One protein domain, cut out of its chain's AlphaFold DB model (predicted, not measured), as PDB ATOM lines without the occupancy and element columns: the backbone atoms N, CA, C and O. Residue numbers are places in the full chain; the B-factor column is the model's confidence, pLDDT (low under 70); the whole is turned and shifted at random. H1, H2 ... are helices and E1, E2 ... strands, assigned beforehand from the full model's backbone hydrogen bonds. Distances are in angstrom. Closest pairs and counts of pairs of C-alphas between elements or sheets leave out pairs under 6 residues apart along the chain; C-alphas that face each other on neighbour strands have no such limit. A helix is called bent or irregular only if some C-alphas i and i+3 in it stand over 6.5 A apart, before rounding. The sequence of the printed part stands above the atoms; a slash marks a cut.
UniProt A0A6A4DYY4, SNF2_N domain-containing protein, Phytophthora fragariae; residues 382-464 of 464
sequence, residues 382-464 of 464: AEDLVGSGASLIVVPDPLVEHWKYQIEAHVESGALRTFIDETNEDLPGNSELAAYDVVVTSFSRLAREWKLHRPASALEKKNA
ATOM      1  N   ALA A 382     163.143 117.360 130.261       68.12
ATOM      2  CA  ALA A 382     162.764 115.974 130.517       68.12
ATOM      3  C   ALA A 382     162.412 115.726 131.995       68.12
ATOM      4  O   ALA A 382     161.548 114.894 132.269       68.12
ATOM      5  N   GLU A 383     163.037 116.458 132.926       71.50
ATOM      6  CA  GLU A 383     162.743 116.382 134.365       71.50
ATOM      7  C   GLU A 383     161.318 116.814 134.745       71.50
ATOM      8  O   GLU A 383     160.784 116.325 135.740       71.50
ATOM      9  N   ASP A 384     160.677 117.660 133.935       73.06
ATOM     10  CA  ASP A 384     159.326 118.171 134.198       73.06
ATOM     11  C   ASP A 384     158.223 117.221 133.690       73.06
ATOM     12  O   ASP A 384     157.028 117.428 133.945       73.06
ATOM     13  N   LEU A 385     158.599 116.170 132.951       79.75
ATOM     14  CA  LEU A 385     157.664 115.215 132.367       79.75
ATOM     15  C   LEU A 385     157.389 114.048 133.315       79.75
ATOM     16  O   LEU A 385     158.274 113.276 133.682       79.75
ATOM     17  N   VAL A 386     156.109 113.855 133.626       83.75
ATOM     18  CA  VAL A 386     155.625 112.720 134.414       83.75
ATOM     19  C   VAL A 386     154.998 111.691 133.478       83.75
ATOM     20  O   VAL A 386     154.175 112.020 132.624       83.75
ATOM     21  N   GLY A 387     155.389 110.425 133.629       82.50
ATOM     22  CA  GLY A 387     154.738 109.326 132.924       82.50
ATOM     23  C   GLY A 387     153.304 109.156 133.418       82.50
ATOM     24  O   GLY A 387     153.089 109.008 134.616       82.50
ATOM     25  N   SER A 388     152.341 109.147 132.499       86.38
ATOM     26  CA  SER A 388     150.920 109.000 132.816       86.38
ATOM     27  C   SER A 388     150.312 107.826 132.049       86.38
ATOM     28  O   SER A 388     150.611 107.629 130.870       86.38
ATOM     29  N   GLY A 389     149.472 107.048 132.736       85.81
ATOM     30  CA  GLY A 389     148.561 106.073 132.125       85.81
ATOM     31  C   GLY A 389     147.158 106.643 131.885       85.81
ATOM     32  O   GLY A 389     146.277 105.912 131.443       85.81
ATOM     33  N   ALA A 390     146.944 107.924 132.199       90.69
ATOM     34  CA  ALA A 390     145.653 108.580 132.077       90.69
ATOM     35  C   ALA A 390     145.255 108.776 130.608       90.69
ATOM     36  O   ALA A 390     146.075 109.147 129.763       90.69
ATOM     37  N   SER A 391     143.965 108.619 130.324       93.69
ATOM     38  CA  SER A 391     143.367 109.004 129.045       93.69
ATOM     39  C   SER A 391     142.875 110.452 129.108       93.69
ATOM     40  O   SER A 391     141.953 110.766 129.862       93.69
ATOM     41  N   LEU A 392     143.479 111.340 128.312       94.81
ATOM     42  CA  LEU A 392     143.046 112.734 128.176       94.81
ATOM     43  C   LEU A 392     141.930 112.854 127.129       94.81
ATOM     44  O   LEU A 392     142.136 112.561 125.952       94.81
ATOM     45  N   ILE A 393     140.771 113.349 127.552       96.56
ATOM     46  CA  ILE A 393     139.592 113.570 126.716       96.56
ATOM     47  C   ILE A 393     139.379 115.075 126.565       96.56
ATOM     48  O   ILE A 393     139.092 115.776 127.534       96.56
ATOM     49  N   VAL A 394     139.512 115.571 125.335       96.50
ATOM     50  CA  VAL A 394     139.329 116.992 125.013       96.50
ATOM     51  C   VAL A 394     138.031 117.173 124.243       96.50
ATOM     52  O   VAL A 394     137.862 116.608 123.160       96.50
ATOM     53  N   VAL A 395     137.116 117.966 124.793       95.38
ATOM     54  CA  VAL A 395     135.760 118.139 124.254       95.38
ATOM     55  C   VAL A 395     135.384 119.624 124.125       95.38
ATOM     56  O   VAL A 395     136.053 120.494 124.677       95.38
ATOM     57  N   PRO A 396     134.342 119.974 123.354       95.62
ATOM     58  CA  PRO A 396     133.695 121.282 123.460       95.62
ATOM     59  C   PRO A 396     133.232 121.571 124.895       95.62
ATOM     60  O   PRO A 396     132.800 120.647 125.581       95.62
ATOM     61  N   ASP A 397     133.247 122.841 125.316       92.94
ATOM     62  CA  ASP A 397     132.874 123.248 126.686       92.94
ATOM     63  C   ASP A 397     131.530 122.649 127.166       92.94
ATOM     64  O   ASP A 397     131.505 122.057 128.243       92.94
ATOM     65  N   PRO A 398     130.434 122.664 126.371       91.62
ATOM     66  CA  PRO A 398     129.149 122.111 126.817       91.62
ATOM     67  C   PRO A 398     129.150 120.590 127.005       91.62
ATOM     68  O   PRO A 398     128.219 120.035 127.579       91.62
ATOM     69  N   LEU A 399     130.153 119.893 126.464       94.62
ATOM     70  CA  LEU A 399     130.236 118.441 126.541       94.62
ATOM     71  C   LEU A 399     131.040 117.956 127.748       94.62
ATOM     72  O   LEU A 399     130.982 116.766 128.030       94.62
ATOM     73  N   VAL A 400     131.734 118.822 128.492       95.38
ATOM     74  CA  VAL A 400     132.478 118.405 129.694       95.38
ATOM     75  C   VAL A 400     131.533 117.788 130.734       95.38
ATOM     76  O   VAL A 400     131.722 116.642 131.141       95.38
ATOM     77  N   GLU A 401     130.456 118.498 131.075       94.06
ATOM     78  CA  GLU A 401     129.421 118.010 131.999       94.06
ATOM     79  C   GLU A 401     128.699 116.772 131.441       94.06
ATOM     80  O   GLU A 401     128.420 115.814 132.163       94.06
ATOM     81  N   HIS A 402     128.465 116.728 130.124       94.25
ATOM     82  CA  HIS A 402     127.888 115.551 129.478       94.25
ATOM     83  C   HIS A 402     128.772 114.306 129.653       94.25
ATOM     84  O   HIS A 402     128.256 113.227 129.935       94.25
ATOM     85  N   TRP A 403     130.093 114.436 129.511       96.19
ATOM     86  CA  TRP A 403     131.023 113.325 129.716       96.19
ATOM     87  C   TRP A 403     131.039 112.842 131.163       96.19
ATOM     88  O   TRP A 403     131.025 111.631 131.380       96.19
ATOM     89  N   LYS A 404     130.983 113.757 132.137       95.38
ATOM     90  CA  LYS A 404     130.817 113.406 133.554       95.38
ATOM     91  C   LYS A 404     129.568 112.554 133.772       95.38
ATOM     92  O   LYS A 404     129.675 111.438 134.271       95.38
ATOM     93  N   TYR A 405     128.417 113.023 133.291       95.88
ATOM     94  CA  TYR A 405     127.164 112.276 133.389       95.88
ATOM     95  C   TYR A 405     127.252 110.894 132.723       95.88
ATOM     96  O   TYR A 405     126.791 109.899 133.276       95.88
ATOM     97  N   GLN A 406     127.858 110.802 131.534       96.56
ATOM     98  CA  GLN A 406     128.009 109.530 130.822       96.56
ATOM     99  C   GLN A 406     128.909 108.538 131.569       96.56
ATOM    100  O   GLN A 406     128.617 107.343 131.560       96.56
ATOM    101  N   ILE A 407     129.970 109.016 132.223       96.50
ATOM    102  CA  ILE A 407     130.827 108.186 133.074       96.50
ATOM    103  C   ILE A 407     130.023 107.692 134.282       96.50
ATOM    104  O   ILE A 407     129.929 106.487 134.487       96.50
ATOM    105  N   GLU A 408     129.381 108.591 135.026       95.69
ATOM    106  CA  GLU A 408     128.614 108.250 136.235       95.69
ATOM    107  C   GLU A 408     127.444 107.291 135.953       95.69
ATOM    108  O   GLU A 408     127.151 106.409 136.758       95.69
ATOM    109  N   ALA A 409     126.779 107.434 134.802       96.12
ATOM    110  CA  ALA A 409     125.628 106.611 134.441       96.12
ATOM    111  C   ALA A 409     126.007 105.214 133.920       96.12
ATOM    112  O   ALA A 409     125.229 104.267 134.062       96.12
ATOM    113  N   HIS A 410     127.161 105.075 133.262       96.75
ATOM    114  CA  HIS A 410     127.476 103.879 132.472       96.75
ATOM    115  C   HIS A 410     128.724 103.129 132.924       96.75
ATOM    116  O   HIS A 410     128.933 102.005 132.470       96.75
ATOM    117  N   VAL A 411     129.520 103.700 133.823       96.62
ATOM    118  CA  VAL A 411     130.692 103.054 134.415       96.62
ATOM    119  C   VAL A 411     130.369 102.651 135.853       96.62
ATOM    120  O   VAL A 411     129.695 103.370 136.586       96.62
ATOM    121  N   GLU A 412     130.809 101.464 136.256       94.94
ATOM    122  CA  GLU A 412     130.675 100.978 137.626       94.94
ATOM    123  C   GLU A 412     131.405 101.912 138.605       94.94
ATOM    124  O   GLU A 412     132.499 102.414 138.331       94.94
ATOM    125  N   SER A 413     130.798 102.154 139.769       93.19
ATOM    126  CA  SER A 413     131.377 103.046 140.777       93.19
ATOM    127  C   SER A 413     132.748 102.537 141.232       93.19
ATOM    128  O   SER A 413     132.896 101.387 141.638       93.19
ATOM    129  N   GLY A 414     133.765 103.398 141.153       90.94
ATOM    130  CA  GLY A 414     135.150 103.047 141.480       90.94
ATOM    131  C   GLY A 414     135.920 102.328 140.365       90.94
ATOM    132  O   GLY A 414     137.126 102.119 140.508       90.94
ATOM    133  N   ALA A 415     135.288 102.003 139.229       92.38
ATOM    134  CA  ALA A 415     135.989 101.370 138.113       92.38
ATOM    135  C   ALA A 415     136.959 102.322 137.394       92.38
ATOM    136  O   ALA A 415     137.954 101.849 136.849       92.38
ATOM    137  N   LEU A 416     136.738 103.639 137.424       94.56
ATOM    138  CA  LEU A 416     137.670 104.648 136.909       94.56
ATOM    139  C   LEU A 416     137.851 105.778 137.922       94.56
ATOM    140  O   LEU A 416     136.879 106.272 138.491       94.56
ATOM    141  N   ARG A 417     139.093 106.228 138.106       95.00
ATOM    142  CA  ARG A 417     139.400 107.491 138.789       95.00
ATOM    143  C   ARG A 417     139.412 108.607 137.758       95.00
ATOM    144  O   ARG A 417     140.241 108.591 136.850       95.00
ATOM    145  N   THR A 418     138.514 109.572 137.893       95.62
ATOM    146  CA  THR A 418     138.303 110.599 136.866       95.62
ATOM    147  C   THR A 418     138.475 112.005 137.419       95.62
ATOM    148  O   THR A 418     137.940 112.310 138.481       95.62
ATOM    149  N   PHE A 419     139.149 112.870 136.664       95.62
ATOM    150  CA  PHE A 419     139.159 114.315 136.880       95.62
ATOM    151  C   PHE A 419     138.325 114.999 135.793       95.62
ATOM    152  O   PHE A 419     138.570 114.778 134.604       95.62
ATOM    153  N   ILE A 420     137.350 115.821 136.193       95.25
ATOM    154  CA  ILE A 420     136.491 116.590 135.286       95.25
ATOM    155  C   ILE A 420     136.731 118.079 135.539       95.25
ATOM    156  O   ILE A 420     136.506 118.576 136.639       95.25
ATOM    157  N   ASP A 421     137.170 118.790 134.508       92.62
ATOM    158  CA  ASP A 421     137.484 120.219 134.556       92.62
ATOM    159  C   ASP A 421     136.216 121.069 134.363       92.62
ATOM    160  O   ASP A 421     135.939 121.582 133.278       92.62
ATOM    161  N   GLU A 422     135.385 121.137 135.405       83.25
ATOM    162  CA  GLU A 422     134.102 121.862 135.385       83.25
ATOM    163  C   GLU A 422     134.258 123.367 135.659       83.25
ATOM    164  O   GLU A 422     133.394 124.164 135.287       83.25
ATOM    165  N   THR A 423     135.340 123.771 136.329       77.31
ATOM    166  CA  THR A 423     135.540 125.136 136.832       77.31
ATOM    167  C   THR A 423     136.691 125.843 136.119       77.31
ATOM    168  O   THR A 423     137.537 125.242 135.468       77.31
ATOM    169  N   ASN A 424     136.748 127.171 136.243       72.75
ATOM    170  CA  ASN A 424     137.877 127.974 135.760       72.75
ATOM    171  C   ASN A 424     139.015 128.089 136.798       72.75
ATOM    172  O   ASN A 424     139.854 128.976 136.666       72.75
ATOM    173  N   GLU A 425     139.029 127.233 137.821       82.25
ATOM    174  CA  GLU A 425     140.051 127.229 138.876       82.25
ATOM    175  C   GLU A 425     141.385 126.687 138.369       82.25
ATOM    176  O   GLU A 425     141.436 126.085 137.295       82.25
ATOM    177  N   ASP A 426     142.462 126.914 139.118       84.00
ATOM    178  CA  ASP A 426     143.798 126.437 138.760       84.00
ATOM    179  C   ASP A 426     143.825 124.909 138.628       84.00
ATOM    180  O   ASP A 426     143.229 124.184 139.428       84.00
ATOM    181  N   LEU A 427     144.512 124.416 137.594       86.88
ATOM    182  CA  LEU A 427     144.631 122.979 137.377       86.88
ATOM    183  C   LEU A 427     145.512 122.328 138.454       86.88
ATOM    184  O   LEU A 427     146.506 122.927 138.878       86.88
ATOM    185  N   PRO A 428     145.216 121.072 138.835       89.19
ATOM    186  CA  PRO A 428     146.107 120.295 139.680       89.19
ATOM    187  C   PRO A 428     147.495 120.123 139.052       89.19
ATOM    188  O   PRO A 428     147.676 120.196 137.833       89.19
ATOM    189  N   GLY A 429     148.487 119.832 139.894       87.88
ATOM    190  CA  GLY A 429     149.845 119.556 139.431       87.88
ATOM    191  C   GLY A 429     149.919 118.336 138.502       87.88
ATOM    192  O   GLY A 429     149.108 117.412 138.582       87.88
ATOM    193  N   ASN A 430     150.948 118.287 137.649       88.06
ATOM    194  CA  ASN A 430     151.172 117.199 136.685       88.06
ATOM    195  C   ASN A 430     151.165 115.791 137.321       88.06
ATOM    196  O   ASN A 430     150.636 114.850 136.735       88.06
ATOM    197  N   SER A 431     151.717 115.657 138.528       89.31
ATOM    198  CA  SER A 431     151.810 114.396 139.268       89.31
ATOM    199  C   SER A 431     150.451 113.919 139.775       89.31
ATOM    200  O   SER A 431     150.201 112.717 139.823       89.31
ATOM    201  N   GLU A 432     149.563 114.852 140.117       91.88
ATOM    202  CA  GLU A 432     148.197 114.536 140.527       91.88
ATOM    203  C   GLU A 432     147.350 114.150 139.312       91.88
ATOM    204  O   GLU A 432     146.697 113.109 139.320       91.88
ATOM    205  N   LEU A 433     147.442 114.919 138.219       91.94
ATOM    206  CA  LEU A 433     146.761 114.598 136.961       91.94
ATOM    207  C   LEU A 433     147.181 113.229 136.400       91.94
ATOM    208  O   LEU A 433     146.347 112.501 135.867       91.94
ATOM    209  N   ALA A 434     148.452 112.850 136.560       90.38
ATOM    210  CA  ALA A 434     148.967 111.545 136.145       90.38
ATOM    211  C   ALA A 434     148.442 110.368 136.989       90.38
ATOM    212  O   ALA A 434     148.554 109.218 136.558       90.38
ATOM    213  N   ALA A 435     147.889 110.632 138.177       91.81
ATOM    214  CA  ALA A 435     147.341 109.601 139.049       91.81
ATOM    215  C   ALA A 435     145.912 109.187 138.668       91.81
ATOM    216  O   ALA A 435     145.483 108.111 139.086       91.81
ATOM    217  N   TYR A 436     145.180 110.003 137.902       94.31
ATOM    218  CA  TYR A 436     143.847 109.659 137.403       94.31
ATOM    219  C   TYR A 436     143.920 108.670 136.233       94.31
ATOM    220  O   TYR A 436     144.919 108.583 135.527       94.31
ATOM    221  N   ASP A 437     142.835 107.932 136.008       94.00
ATOM    222  CA  ASP A 437     142.696 107.047 134.848       94.00
ATOM    223  C   ASP A 437     142.110 107.820 133.646       94.00
ATOM    224  O   ASP A 437     142.428 107.528 132.492       94.00
ATOM    225  N   VAL A 438     141.282 108.842 133.907       95.75
ATOM    226  CA  VAL A 438     140.676 109.714 132.888       95.75
ATOM    227  C   VAL A 438     140.735 111.175 133.321       95.75
ATOM    228  O   VAL A 438     140.387 111.508 134.451       95.75
ATOM    229  N   VAL A 439     141.116 112.054 132.397       95.81
ATOM    230  CA  VAL A 439     141.096 113.511 132.571       95.81
ATOM    231  C   VAL A 439     140.237 114.098 131.458       95.81
ATOM    232  O   VAL A 439     140.559 113.922 130.284       95.81
ATOM    233  N   VAL A 440     139.146 114.780 131.799       96.75
ATOM    234  CA  VAL A 440     138.250 115.434 130.832       96.75
ATOM    235  C   VAL A 440     138.405 116.942 130.964       96.75
ATOM    236  O   VAL A 440     138.230 117.495 132.045       96.75
ATOM    237  N   THR A 441     138.711 117.610 129.855       96.00
ATOM    238  CA  THR A 441     138.844 119.071 129.789       96.00
ATOM    239  C   THR A 441     138.323 119.598 128.455       96.00
ATOM    240  O   THR A 441     138.010 118.833 127.534       96.00
ATOM    241  N   SER A 442     138.223 120.919 128.333       95.31
ATOM    242  CA  SER A 442     137.773 121.560 127.108       95.31
ATOM    243  C   SER A 442     138.913 122.060 126.226       95.31
ATOM    244  O   SER A 442     140.021 122.350 126.684       95.31
ATOM    245  N   PHE A 443     138.642 122.216 124.927       92.25
ATOM    246  CA  PHE A 443     139.616 122.828 124.015       92.25
ATOM    247  C   PHE A 443     139.948 124.275 124.416       92.25
ATOM    248  O   PHE A 443     141.112 124.678 124.390       92.25
ATOM    249  N   SER A 444     138.930 125.049 124.805       90.94
ATOM    250  CA  SER A 444     139.070 126.440 125.252       90.94
ATOM    251  C   SER A 444     139.996 126.538 126.464       90.94
ATOM    252  O   SER A 444     140.886 127.395 126.506       90.94
ATOM    253  N   ARG A 445     139.819 125.620 127.417       91.25
ATOM    254  CA  ARG A 445     140.633 125.515 128.621       91.25
ATOM    255  C   ARG A 445     142.069 125.123 128.302       91.25
ATOM    256  O   ARG A 445     142.981 125.877 128.630       91.25
ATOM    257  N   LEU A 446     142.269 124.034 127.564       90.75
ATOM    258  CA  LEU A 446     143.597 123.567 127.160       90.75
ATOM    259  C   LEU A 446     144.391 124.651 126.408       90.75
ATOM    260  O   LEU A 446     145.581 124.855 126.648       90.75
ATOM    261  N   ALA A 447     143.727 125.401 125.523       88.88
ATOM    262  CA  ALA A 447     144.348 126.498 124.789       88.88
ATOM    263  C   ALA A 447     144.764 127.673 125.694       88.88
ATOM    264  O   ALA A 447     145.742 128.360 125.386       88.88
ATOM    265  N   ARG A 448     144.034 127.934 126.787       88.56
ATOM    266  CA  ARG A 448     144.385 128.957 127.784       88.56
ATOM    267  C   ARG A 448     145.603 128.536 128.596       88.56
ATOM    268  O   ARG A 448     146.553 129.310 128.673       88.56
ATOM    269  N   GLU A 449     145.611 127.308 129.100       87.69
ATOM    270  CA  GLU A 449     146.743 126.746 129.848       87.69
ATOM    271  C   GLU A 449     148.019 126.739 129.008       87.69
ATOM    272  O   GLU A 449     149.075 127.192 129.446       87.69
ATOM    273  N   TRP A 450     147.906 126.351 127.734       85.00
ATOM    274  CA  TRP A 450     149.024 126.432 126.801       85.00
ATOM    275  C   TRP A 450     149.538 127.864 126.623       85.00
ATOM    276  O   TRP A 450     150.737 128.082 126.499       85.00
ATOM    277  N   LYS A 451     148.668 128.879 126.601       83.19
ATOM    278  CA  LYS A 451     149.117 130.276 126.485       83.19
ATOM    279  C   LYS A 451     149.861 130.756 127.730       83.19
ATOM    280  O   LYS A 451     150.808 131.520 127.563       83.19
ATOM    281  N   LEU A 452     149.435 130.327 128.918       83.25
ATOM    282  CA  LEU A 452     150.009 130.733 130.205       83.25
ATOM    283  C   LEU A 452     151.332 130.022 130.505       83.25
ATOM    284  O   LEU A 452     152.280 130.660 130.952       83.25
ATOM    285  N   HIS A 453     151.408 128.722 130.216       79.62
ATOM    286  CA  HIS A 453     152.490 127.855 130.688       79.62
ATOM    287  C   HIS A 453     153.429 127.354 129.583       79.62
ATOM    288  O   HIS A 453     154.363 126.604 129.864       79.62
ATOM    289  N   ARG A 454     153.222 127.743 128.315       79.00
ATOM    290  CA  ARG A 454     154.126 127.321 127.232       79.00
ATOM    291  C   ARG A 454     155.560 127.812 127.456       79.00
ATOM    292  O   ARG A 454     155.759 128.974 127.818       79.00
ATOM    293  N   PRO A 455     156.565 127.011 127.065       74.94
ATOM    294  CA  PRO A 455     157.936 127.486 126.975       74.94
ATOM    295  C   PRO A 455     158.046 128.706 126.049       74.94
ATOM    296  O   PRO A 455     157.446 128.753 124.963       74.94
ATOM    297  N   ALA A 456     158.833 129.697 126.472       70.12
ATOM    298  CA  ALA A 456     159.204 130.825 125.625       70.12
ATOM    299  C   ALA A 456     160.070 130.328 124.460       70.12
ATOM    300  O   ALA A 456     161.003 129.545 124.655       70.12
ATOM    301  N   SER A 457     159.765 130.792 123.250       72.00
ATOM    302  CA  SER A 457     160.587 130.504 122.071       72.00
ATOM    303  C   SER A 457     161.962 131.164 122.178       72.00
ATOM    304  O   SER A 457     162.127 132.176 122.860       72.00
ATOM    305  N   ALA A 458     162.949 130.636 121.453       67.94
ATOM    306  CA  ALA A 458     164.294 131.213 121.404       67.94
ATOM    307  C   ALA A 458     164.310 132.698 120.981       67.94
ATOM    308  O   ALA A 458     165.179 133.449 121.417       67.94
ATOM    309  N   LEU A 459     163.344 133.134 120.166       66.88
ATOM    310  CA  LEU A 459     163.186 134.535 119.768       66.88
ATOM    311  C   LEU A 459     162.610 135.405 120.900       66.88
ATOM    312  O   LEU A 459     163.093 136.508 121.124       66.88
ATOM    313  N   GLU A 460     161.617 134.898 121.638       73.31
ATOM    314  CA  GLU A 460     161.038 135.586 122.805       73.31
ATOM    315  C   GLU A 460     162.080 135.751 123.922       73.31
ATOM    316  O   GLU A 460     162.152 136.813 124.524       73.31
ATOM    317  N   LYS A 461     162.948 134.750 124.130       71.38
ATOM    318  CA  LYS A 461     164.055 134.812 125.104       71.38
ATOM    319  C   LYS A 461     165.174 135.792 124.728       71.38
ATOM    320  O   LYS A 461     165.928 136.182 125.603       71.38
ATOM    321  N   LYS A 462     165.333 136.137 123.444       68.31
ATOM    322  CA  LYS A 462     166.351 137.101 122.974       68.31
ATOM    323  C   LYS A 462     165.882 138.555 123.040       68.31
ATOM    324  O   LYS A 462     166.717 139.451 123.014       68.31
ATOM    325  N   ASN A 463     164.567 138.770 123.058       62.06
ATOM    326  CA  ASN A 463     163.939 140.093 123.057       62.06
ATOM    327  C   ASN A 463     163.434 140.522 124.448       62.06
ATOM    328  O   ASN A 463     162.896 141.622 124.569       62.06
ATOM    329  N   ALA A 464     163.556 139.648 125.450       56.47
ATOM    330  CA  ALA A 464     163.319 139.919 126.867       56.47
ATOM    331  C   ALA A 464     164.664 140.150 127.559       56.47
ATOM    332  O   ALA A 464     164.708 141.017 128.457       56.47
TER     333      ALA A 464
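AT A GLANCE: This is residues 382 to 464 of the 464 residues of the protein "SNF2_N domain-containing protein" of Phytophthora fragariae (UniProt A0A6A4DYY4). A small parallel sheet of three short strands has one long helix, H1, packed along one of its faces, and a thin arm, residues 450 to 464, sticks out at one end and adds to the length. In that arm residues 450 to 453 belong to H3 and residues 458 to 463 to H4; at the other end the loop of residues 409 to 414, of which 409 to 410 belong to H1, also sticks out. The printed part has 83 residues with four named helices and three named strands, along the chain E1 H1 E2 H2 E3 H3 H4, and the sheet order is E1 E3 E2. The class is mixed, and the whole is loose, with a radius of gyration of the C-alphas of 15.4 A and spans of 53 by 29 by 17 A.

HOW THE PARTS SIT: E1, residues 391 to 395, is an edge strand and the parallel neighbour of the inner strand E3, residues 438 to 442, at 23 degrees; N 393 and O 439 are 2.8 A apart, within hydrogen-bond range. H1, residues 397 to 410, is on the sheet at a height of 9.1 A, over E3 and E2, residues 418 to 420, and runs along the strands, at 3 degrees to E3 on the local plane. Its closest C-alphas to E3 are those of Asp 397 and Ser 442, 5.2 A apart. With H1 on one face, the sheet makes two layers, helix and sheet. E1, H1 and E2 form a split strand-helix-strand unit, two parallel strands with a helix between them in the chain and E3 between them in the sheet; its crossover is right-handed. E2, the other edge strand, is parallel to E3 at 11 degrees, with N 419 and O 438 2.9 A apart. H2, residues 430 to 433, only grazes the sheet with residues 432 to 433; E2, H2 and E3 form a strand-helix-strand unit with neighbour strands and a right-handed crossover. H3, residues 443 to 453, only grazes the sheet with residues 443 to 448. H4, residues 458 to 463, is not on the sheet and is apart from H3. Each O i to N i+4 pair is within range in H3 and H4, 8 of 10 in H1, and H2 is too short for one.

IN THESE COORDINATES: E1 begins at C-alpha 391, (143.367, 109.004, 129.045), and is 12.8 A long. H1 is 20.9 A long and only just irregular: C-alphas 398 and 401 are 6.6 A apart. E3 is 13.5 A and H3 15.3 A long. H4 ends at C-alpha 463, (163.939, 140.093, 123.057).

THE WHOLE: The C-alphas farthest apart, those of Glu 412 and Asn 463, are 53.4 A apart. The printed part has no cut and no long link. Confidence is under 70 at residues 382, 458 to 459 and 462 to 464.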